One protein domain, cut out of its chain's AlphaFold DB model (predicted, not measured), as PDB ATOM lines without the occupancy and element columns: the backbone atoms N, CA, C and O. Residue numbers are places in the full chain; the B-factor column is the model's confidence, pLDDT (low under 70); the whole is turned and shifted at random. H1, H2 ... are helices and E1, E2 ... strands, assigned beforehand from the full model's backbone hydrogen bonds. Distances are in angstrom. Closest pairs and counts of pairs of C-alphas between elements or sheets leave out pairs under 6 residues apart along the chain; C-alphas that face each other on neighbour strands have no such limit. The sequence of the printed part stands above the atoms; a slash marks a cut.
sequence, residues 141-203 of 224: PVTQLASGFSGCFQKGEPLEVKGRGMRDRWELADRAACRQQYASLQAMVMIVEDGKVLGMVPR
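This is residues 141 to 203 of the 224 residues of an uncharacterized protein of Vitiosangium sp. GDMCC 1.1324 (UniProt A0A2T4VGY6). A small, strongly twisted antiparallel sheet is built round one long strand, E3: the hairpin partner E2 pairs with the first part of E3, while farther along E1 lies on one side of it and the hairpin of E4 and E5 on the other. The short helix H1 packs on this sheet near E1 and the first residue of E5, and the short helix H2 lies past the last residue of E3, at the opposite end of the longest axis from the E2 to E3 turn. The printed part has 63 residues, with two named helices and five named strands in the order H1, E1, E2, E3, H2, E4, E5, and its class is mixed, helices and strands. It is compact, with a radius of gyration of the C-alphas of 11.4 A, yet elongated in outline, spanning 35 by 22 by 16 A.

The branched sheet has E3, residues 165 to 172, as its strand with three neighbours, and their pairing is staggered. E2, residues 159 to 161, pairs with residues 165 to 167 as a hairpin, antiparallel at 120 degrees, with N 161 and O 165 at 2.8 A, within hydrogen-bond range. E4, residues 188 to 193, pairs antiparallel with residues 168 to 171 at 135 degrees, with N 170 and O 190 at 2.8 A. E1, residues 153 to 155, pairs antiparallel with residues 170 to 172 at 149 degrees, with N 154 and O 171 at 2.9 A; it lies on one side of E3 and E4 on the other side. E4 and E5, residues 196 to 202, form an antiparallel hairpin at 150 degrees, with N 189 and O 201 at 2.8 A. H1, residues 142 to 147, is on the sheet: its closest C-alphas to E1 are those of Leu 145 and Phe 153, 5.9 A, and to E5 those of Val 142 and Lys 196, 5.5 A. H2, residues 176 to 181, is not on the sheet; its closest C-alphas to E3 are those of Leu 172 and Cys 178, 7.0 A. H1 and H2 are apart. In H1 and H2 every O i to N i+4 pair is within hydrogen-bond range.

E3 is 22.5 A from first to last C-alpha and begins at C-alpha 165, (-53.413, 26.873, -10.723). E5 is 17.8 A long and ends at C-alpha 202, (-47.511, 35.553, -25.522); E4 is 16.3 A. H1 is 8.7 A and begins at C-alpha 142, (-34.924, 27.297, -14.047). H2 is 8.6 A, E1 7.0 A and E2 6.3 A.

The two C-alphas farthest apart are those of Gly 163 and Ala 177, 35.4 A. The printed part has no cut. The link from H2 to E4 is short, with 6 residues; the others are tight, and no link is long. The mean pLDDT of the printed part is 89.1, and no printed residue is under 70.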
ATOM      1  N   PRO A 141     -34.337  24.054 -17.648       91.81
ATOM      2  CA  PRO A 141     -34.399  24.161 -16.199       91.81
ATOM      3  C   PRO A 141     -34.269  25.618 -15.745       91.81
ATOM      4  O   PRO A 141     -33.528  26.414 -16.322       91.81
ATOM      5  N   VAL A 142     -34.950  25.956 -14.651       91.31
ATOM      6  CA  VAL A 142     -34.924  27.297 -14.047       91.31
ATOM      7  C   VAL A 142     -33.514  27.708 -13.636       91.31
ATOM      8  O   VAL A 142     -33.159  28.876 -13.746       91.31
ATOM      9  N   THR A 143     -32.677  26.760 -13.218       88.94
ATOM     10  CA  THR A 143     -31.265  27.028 -12.913       88.94
ATOM     11  C   THR A 143     -30.513  27.540 -14.139       88.94
ATOM     12  O   THR A 143     -29.737  28.484 -14.026       88.94
ATOM     13  N   GLN A 144     -30.803  26.998 -15.324       87.12
ATOM     14  CA  GLN A 144     -30.231  27.476 -16.579       87.12
ATOM     15  C   GLN A 144     -30.855  28.807 -17.020       87.12
ATOM     16  O   GLN A 144     -30.131  29.648 -17.538       87.12
ATOM     17  N   LEU A 145     -32.143  29.064 -16.754       88.06
ATOM     18  CA  LEU A 145     -32.736  30.398 -16.951       88.06
ATOM     19  C   LEU A 145     -32.057  31.474 -16.098       88.06
ATOM     20  O   LEU A 145     -31.745  32.554 -16.598       88.06
ATOM     21  N   ALA A 146     -31.801  31.159 -14.828       86.69
ATOM     22  CA  ALA A 146     -31.237  32.090 -13.864       86.69
ATOM     23  C   ALA A 146     -29.775  32.460 -14.169       86.69
ATOM     24  O   ALA A 146     -29.396  33.618 -14.001       86.69
ATOM     25  N   SER A 147     -28.950  31.502 -14.611       83.06
ATOM     26  CA  SER A 147     -27.500  31.717 -14.772       83.06
ATOM     27  C   SER A 147     -26.937  31.391 -16.159       83.06
ATOM     28  O   SER A 147     -25.908  31.946 -16.535       83.06
ATOM     29  N   GLY A 148     -27.597  30.540 -16.942       79.88
ATOM     30  CA  GLY A 148     -27.085  30.023 -18.216       79.88
ATOM     31  C   GLY A 148     -27.222  30.972 -19.407       79.88
ATOM     32  O   GLY A 148     -26.468  30.849 -20.365       79.88
ATOM     33  N   PHE A 149     -28.135  31.945 -19.351       85.75
ATOM     34  CA  PHE A 149     -28.419  32.867 -20.462       85.75
ATOM     35  C   PHE A 149     -27.971  34.303 -20.166       85.75
ATOM     36  O   PHE A 149     -28.721  35.262 -20.371       85.75
ATOM     37  N   SER A 150     -26.765  34.463 -19.615       83.25
ATOM     38  CA  SER A 150     -26.188  35.773 -19.253       83.25
ATOM     39  C   SER A 150     -27.053  36.588 -18.274       83.25
ATOM     40  O   SER A 150     -27.019  37.820 -18.254       83.25
ATOM     41  N   GLY A 151     -27.883  35.900 -17.482       85.94
ATOM     42  CA  GLY A 151     -28.852  36.509 -16.570       85.94
ATOM     43  C   GLY A 151     -29.961  37.300 -17.271       85.94
ATOM     44  O   GLY A 151     -30.585  38.152 -16.645       85.94
ATOM     45  N   CYS A 152     -30.197  37.094 -18.571       91.12
ATOM     46  CA  CYS A 152     -31.205  37.845 -19.320       91.12
ATOM     47  C   CYS A 152     -32.649  37.476 -18.987       91.12
ATOM     48  O   CYS A 152     -33.552  38.155 -19.465       91.12
ATOM     49  N   PHE A 153     -32.873  36.467 -18.150       92.94
ATOM     50  CA  PHE A 153     -34.197  36.063 -17.709       92.94
ATOM     51  C   PHE A 153     -34.353  36.301 -16.217       92.94
ATOM     52  O   PHE A 153     -33.440  36.055 -15.431       92.94
ATOM     53  N   GLN A 154     -35.528  36.788 -15.841       93.56
ATOM     54  CA  GLN A 154     -35.880  37.104 -14.468       93.56
ATOM     55  C   GLN A 154     -37.204  36.447 -14.099       93.56
ATOM     56  O   GLN A 154     -38.086  36.263 -14.943       93.56
ATOM     57  N   LYS A 155     -37.339  36.110 -12.816       93.69
ATOM     58  CA  LYS A 155     -38.596  35.634 -12.251       93.69
ATOM     59  C   LYS A 155     -39.553  36.819 -12.102       93.69
ATOM     60  O   LYS A 155     -39.188  37.822 -11.493       93.69
ATOM     61  N   GLY A 156     -40.749  36.696 -12.667       88.81
ATOM     62  CA  GLY A 156     -41.837  37.655 -12.484       88.81
ATOM     63  C   GLY A 156     -42.811  37.209 -11.393       88.81
ATOM     64  O   GLY A 156     -42.581  36.213 -10.702       88.81
ATOM     65  N   GLU A 157     -43.925  37.927 -11.254       87.50
ATOM     66  CA  GLU A 157     -44.975  37.536 -10.311       87.50
ATOM     67  C   GLU A 157     -45.671  36.237 -10.741       87.50
ATOM     68  O   GLU A 157     -45.978  36.076 -11.929       87.50
ATOM     69  N   PRO A 158     -45.950  35.314  -9.805       87.81
ATOM     70  CA  PRO A 158     -46.715  34.112 -10.105       87.81
ATOM     71  C   PRO A 158     -48.062  34.453 -10.745       87.81
ATOM     72  O   PRO A 158     -48.692  35.444 -10.386       87.81
ATOM     73  N   LEU A 159     -48.508  33.618 -11.679       87.38
ATOM     74  CA  LEU A 159     -49.796  33.789 -12.345       87.38
ATOM     75  C   LEU A 159     -50.630  32.519 -12.241       87.38
ATOM     76  O   LEU A 159     -50.095  31.408 -12.193       87.38
ATOM     77  N   GLU A 160     -51.949  32.678 -12.220       88.12
ATOM     78  CA  GLU A 160     -52.861  31.547 -12.286       88.12
ATOM     79  C   GLU A 160     -52.963  31.034 -13.727       88.12
ATOM     80  O   GLU A 160     -53.346  31.751 -14.650       88.12
ATOM     81  N   VAL A 161     -52.620  29.764 -13.925       87.62
ATOM     82  CA  VAL A 161     -52.751  29.077 -15.208       87.62
ATOM     83  C   VAL A 161     -54.039  28.267 -15.201       87.62
ATOM     84  O   VAL A 161     -54.232  27.389 -14.355       87.62
ATOM     85  N   LYS A 162     -54.912  28.512 -16.184       83.75
ATOM     86  CA  LYS A 162     -56.189  27.802 -16.325       83.75
ATOM     87  C   LYS A 162     -55.983  26.281 -16.295       83.75
ATOM     88  O   LYS A 162     -55.272  25.723 -17.126       83.75
ATOM     89  N   GLY A 163     -56.618  25.616 -15.330       83.25
ATOM     90  CA  GLY A 163     -56.536  24.161 -15.152       83.25
ATOM     91  C   GLY A 163     -55.238  23.644 -14.517       83.25
ATOM     92  O   GLY A 163     -55.108  22.437 -14.342       83.25
ATOM     93  N   ARG A 164     -54.290  24.522 -14.157       81.94
ATOM     94  CA  ARG A 164     -53.049  24.154 -13.448       81.94
ATOM     95  C   ARG A 164     -52.833  24.922 -12.136       81.94
ATOM     96  O   ARG A 164     -52.079  24.451 -11.287       81.94
ATOM     97  N   GLY A 165     -53.532  26.038 -11.922       86.69
ATOM     98  CA  GLY A 165     -53.413  26.873 -10.723       86.69
ATOM     99  C   GLY A 165     -52.201  27.805 -10.781       86.69
ATOM    100  O   GLY A 165     -51.667  28.066 -11.857       86.69
ATOM    101  N   MET A 166     -51.763  28.310  -9.627       90.19
ATOM    102  CA  MET A 166     -50.631  29.241  -9.539       90.19
ATOM    103  C   MET A 166     -49.332  28.620 -10.064       90.19
ATOM    104  O   MET A 166     -48.953  27.516  -9.664       90.19
ATOM    105  N   ARG A 167     -48.636  29.332 -10.950       91.56
ATOM    106  CA  ARG A 167     -47.346  28.928 -11.517       91.56
ATOM    107  C   ARG A 167     -46.358  30.076 -11.511       91.56
ATOM    108  O   ARG A 167     -46.726  31.245 -11.607       91.56
ATOM    109  N   ASP A 168     -45.088  29.704 -11.430       92.50
ATOM    110  CA  ASP A 168     -43.991  30.643 -11.569       92.50
ATOM    111  C   ASP A 168     -43.905  31.123 -13.018       92.50
ATOM    112  O   ASP A 168     -43.991  30.327 -13.959       92.50
ATOM    113  N   ARG A 169     -43.693  32.429 -13.192       92.44
ATOM    114  CA  ARG A 169     -43.441  33.030 -14.500       92.44
ATOM    115  C   ARG A 169     -42.002  33.510 -14.598       92.44
ATOM    116  O   ARG A 169     -41.464  34.085 -13.651       92.44
ATOM    117  N   TRP A 170     -41.403  33.309 -15.759       94.38
ATOM    118  CA  TRP A 170     -40.099  33.847 -16.114       94.38
ATOM    119  C   TRP A 170     -40.211  34.635 -17.406       94.38
ATOM    120  O   TRP A 170     -40.917  34.246 -18.334       94.38
ATOM    121  N   GLU A 171     -39.511  35.751 -17.469       94.12
ATOM    122  CA  GLU A 171     -39.580  36.663 -18.600       94.12
ATOM    123  C   GLU A 171     -38.221  37.277 -18.892       94.12
ATOM    124  O   GLU A 171     -37.298  37.227 -18.074       94.12
ATOM    125  N   LEU A 172     -38.093  37.829 -20.094       93.69
ATOM    126  CA  LEU A 172     -36.889  38.533 -20.490       93.69
ATOM    127  C   LEU A 172     -36.749  39.815 -19.658       93.69
ATOM    128  O   LEU A 172     -37.677  40.621 -19.577       93.69
ATOM    129  N   ALA A 173     -35.582  40.008 -19.052       91.75
ATOM    130  CA  ALA A 173     -35.243  41.224 -18.335       91.75
ATOM    131  C   ALA A 173     -35.242  42.422 -19.291       91.75
ATOM    132  O   ALA A 173     -34.758  42.331 -20.424       91.75
ATOM    133  N   ASP A 174     -35.719  43.569 -18.811       88.81
ATOM    134  CA  ASP A 174     -35.908  44.768 -19.630       88.81
ATOM    135  C   ASP A 174     -34.600  45.551 -19.861       88.81
ATOM    136  O   ASP A 174     -34.448  46.722 -19.522       88.81
ATOM    137  N   ARG A 175     -33.599  44.877 -20.431       91.50
ATOM    138  CA  ARG A 175     -32.279  45.438 -20.746       91.50
ATOM    139  C   ARG A 175     -32.055  45.406 -22.248       91.50
ATOM    140  O   ARG A 175     -32.326  44.394 -22.889       91.50
ATOM    141  N   ALA A 176     -31.502  46.483 -22.807       90.38
ATOM    142  CA  ALA A 176     -31.291  46.612 -24.252       90.38
ATOM    143  C   ALA A 176     -30.498  45.432 -24.847       90.38
ATOM    144  O   ALA A 176     -30.924  44.865 -25.849       90.38
ATOM    145  N   ALA A 177     -29.423  45.002 -24.177       87.38
ATOM    146  CA  ALA A 177     -28.625  43.846 -24.594       87.38
ATOM    147  C   ALA A 177     -29.445  42.542 -24.629       87.38
ATOM    148  O   ALA A 177     -29.368  41.788 -25.593       87.38
ATOM    149  N   CYS A 178     -30.295  42.308 -23.622       89.81
ATOM    150  CA  CYS A 178     -31.147  41.120 -23.562       89.81
ATOM    151  C   CYS A 178     -32.243  41.146 -24.629       89.81
ATOM    152  O   CYS A 178     -32.476  40.136 -25.286       89.81
ATOM    153  N   ARG A 179     -32.873  42.304 -24.858       88.69
ATOM    154  CA  ARG A 179     -33.880  42.479 -25.917       88.69
ATOM    155  C   ARG A 179     -33.299  42.275 -27.312       88.69
ATOM    156  O   ARG A 179     -33.963  41.692 -28.157       88.69
ATOM    157  N   GLN A 180     -32.065  42.717 -27.548       89.19
ATOM    158  CA  GLN A 180     -31.373  42.490 -28.817       89.19
ATOM    159  C   GLN A 180     -30.986  41.020 -29.002       89.19
ATOM    160  O   GLN A 180     -31.209  40.462 -30.071       89.19
ATOM    161  N   GLN A 181     -30.452  40.384 -27.957       84.69
ATOM    162  CA  GLN A 181     -30.005  38.992 -28.011       84.69
ATOM    163  C   GLN A 181     -31.171  37.995 -28.119       84.69
ATOM    164  O   GLN A 181     -31.052  36.979 -28.797       84.69
ATOM    165  N   TYR A 182     -32.310  38.293 -27.490       89.12
ATOM    166  CA  TYR A 182     -33.480  37.412 -27.422       89.12
ATOM    167  C   TYR A 182     -34.725  38.086 -28.003       89.12
ATOM    168  O   TYR A 182     -35.798  38.093 -27.395       89.12
ATOM    169  N   ALA A 183     -34.585  38.671 -29.194       87.25
ATOM    170  CA  ALA A 183     -35.608  39.531 -29.778       87.25
ATOM    171  C   ALA A 183     -36.982  38.857 -29.935       87.25
ATOM    172  O   ALA A 183     -38.002  39.507 -29.706       87.25
ATOM    173  N   SER A 184     -37.024  37.562 -30.257       84.00
ATOM    174  CA  SER A 184     -38.277  36.810 -30.411       84.00
ATOM    175  C   SER A 184     -38.946  36.419 -29.087       84.00
ATOM    176  O   SER A 184     -40.104  36.012 -29.102       84.00
ATOM    177  N   LEU A 185     -38.274  36.584 -27.941       90.50
ATOM    178  CA  LEU A 185     -38.835  36.287 -26.612       90.50
ATOM    179  C   LEU A 185     -39.353  37.529 -25.881       90.50
ATOM    180  O   LEU A 185     -39.929  37.405 -24.807       90.50
ATOM    181  N   GLN A 186     -39.199  38.726 -26.453       89.06
ATOM    182  CA  GLN A 186     -39.614  39.986 -25.819       89.06
ATOM    183  C   GLN A 186     -41.111  40.038 -25.477       89.06
ATOM    184  O   GLN A 186     -41.512  40.655 -24.489       89.06
ATOM    185  N   ALA A 187     -41.938  39.393 -26.301       88.06
ATOM    186  CA  ALA A 187     -43.382  39.314 -26.110       88.06
ATOM    187  C   ALA A 187     -43.823  37.996 -25.459       88.06
ATOM    188  O   ALA A 187     -45.022  37.737 -25.399       88.06
ATOM    189  N   MET A 188     -42.888  37.167 -24.989       89.25
ATOM    190  CA  MET A 188     -43.170  35.839 -24.455       89.25
ATOM    191  C   MET A 188     -42.924  35.788 -22.949       89.25
ATOM    192  O   MET A 188     -41.998  36.398 -22.419       89.25
ATOM    193  N   VAL A 189     -43.748  35.001 -22.270       92.25
ATOM    194  CA  VAL A 189     -43.578  34.620 -20.871       92.25
ATOM    195  C   VAL A 189     -43.430  33.112 -20.812       92.25
ATOM    196  O   VAL A 189     -44.201  32.375 -21.423       92.25
ATOM    197  N   MET A 190     -42.432  32.651 -20.073       93.38
ATOM    198  CA  MET A 190     -42.218  31.242 -19.786       93.38
ATOM    199  C   MET A 190     -42.966  30.877 -18.512       93.38
ATOM    200  O   MET A 190     -42.731  31.452 -17.450       93.38
ATOM    201  N   ILE A 191     -43.852  29.898 -18.619       94.38
ATOM    202  CA  ILE A 191     -44.524  29.281 -17.482       94.38
ATOM    203  C   ILE A 191     -43.646  28.147 -16.987       94.38
ATOM    204  O   ILE A 191     -43.201  27.318 -17.782       94.38
ATOM    205  N   VAL A 192     -43.401  28.103 -15.684       93.31
ATOM    206  CA  VAL A 192     -42.553  27.096 -15.055       93.31
ATOM    207  C   VAL A 192     -43.395  26.126 -14.238       93.31
ATOM    208  O   VAL A 192     -44.247  26.529 -13.448       93.31
ATOM    209  N   GLU A 193     -43.113  24.838 -14.409       90.50
ATOM    210  CA  GLU A 193     -43.652  23.740 -13.612       90.50
ATOM    211  C   GLU A 193     -42.492  22.811 -13.243       90.50
ATOM    212  O   GLU A 193     -41.636  22.516 -14.077       90.50
ATOM    213  N   ASP A 194     -42.414  22.420 -11.969       89.06
ATOM    214  CA  ASP A 194     -41.374  21.521 -11.447       89.06
ATOM    215  C   ASP A 194     -39.933  21.960 -11.766       89.06
ATOM    216  O   ASP A 194     -39.070  21.170 -12.157       89.06
ATOM    217  N   GLY A 195     -39.676  23.265 -11.661       88.81
ATOM    218  CA  GLY A 195     -38.352  23.831 -11.909       88.81
ATOM    219  C   GLY A 195     -37.909  23.796 -13.375       88.81
ATOM    220  O   GLY A 195     -36.725  24.006 -13.647       88.81
ATOM    221  N   LYS A 196     -38.824  23.566 -14.325       92.69
ATOM    222  CA  LYS A 196     -38.559  23.600 -15.770       92.69
ATOM    223  C   LYS A 196     -39.600  24.435 -16.504       92.69
ATOM    224  O   LYS A 196     -40.726  24.594 -16.041       92.69
ATOM    225  N   VAL A 197     -39.239  24.957 -17.671       90.38
ATOM    226  CA  VAL A 197     -40.191  25.639 -18.553       90.38
ATOM    227  C   VAL A 197     -41.217  24.626 -19.056       90.38
ATOM    228  O   VAL A 197     -40.884  23.713 -19.810       90.38
ATOM    229  N   LEU A 198     -42.468  24.805 -18.650       89.75
ATOM    230  CA  LEU A 198     -43.616  24.039 -19.123       89.75
ATOM    231  C   LEU A 198     -44.032  24.481 -20.528       89.75
ATOM    232  O   LEU A 198     -44.385  23.660 -21.370       89.75
ATOM    233  N   GLY A 199     -44.023  25.788 -20.768       88.19
ATOM    234  CA  GLY A 199     -44.558  26.379 -21.985       88.19
ATOM    235  C   GLY A 199     -44.241  27.861 -22.076       88.19
ATOM    236  O   GLY A 199     -43.932  28.504 -21.075       88.19
ATOM    237  N   MET A 200     -44.333  28.401 -23.285       89.50
ATOM    238  CA  MET A 200     -44.201  29.829 -23.542       89.50
ATOM    239  C   MET A 200     -45.534  30.359 -24.042       89.50
ATOM    240  O   MET A 200     -46.142  29.768 -24.934       89.50
ATOM    241  N   VAL A 201     -45.982  31.470 -23.476       90.06
ATOM    242  CA  VAL A 201     -47.225  32.134 -23.862       90.06
ATOM    243  C   VAL A 201     -46.934  33.576 -24.249       90.06
ATOM    244  O   VAL A 201     -46.053  34.197 -23.650       90.06
ATOM    245  N   PRO A 202     -47.637  34.137 -25.244       90.94
ATOM    246  CA  PRO A 202     -47.511  35.553 -25.522       90.94
ATOM    247  C   PRO A 202     -48.050  36.350 -24.330       90.94
ATOM    248  O   PRO A 202     -49.062  35.980 -23.733       90.94
ATOM    249  N   ARG A 203     -47.408  37.472 -24.000       87.38
ATOM    250  CA  ARG A 203     -47.852  38.395 -22.942       87.38
ATOM    251  C   ARG A 203     -49.302  38.836 -23.134       87.38
ATOM    252  O   ARG A 203     -50.022  38.976 -22.158       87.38
TER     253      ARG A 203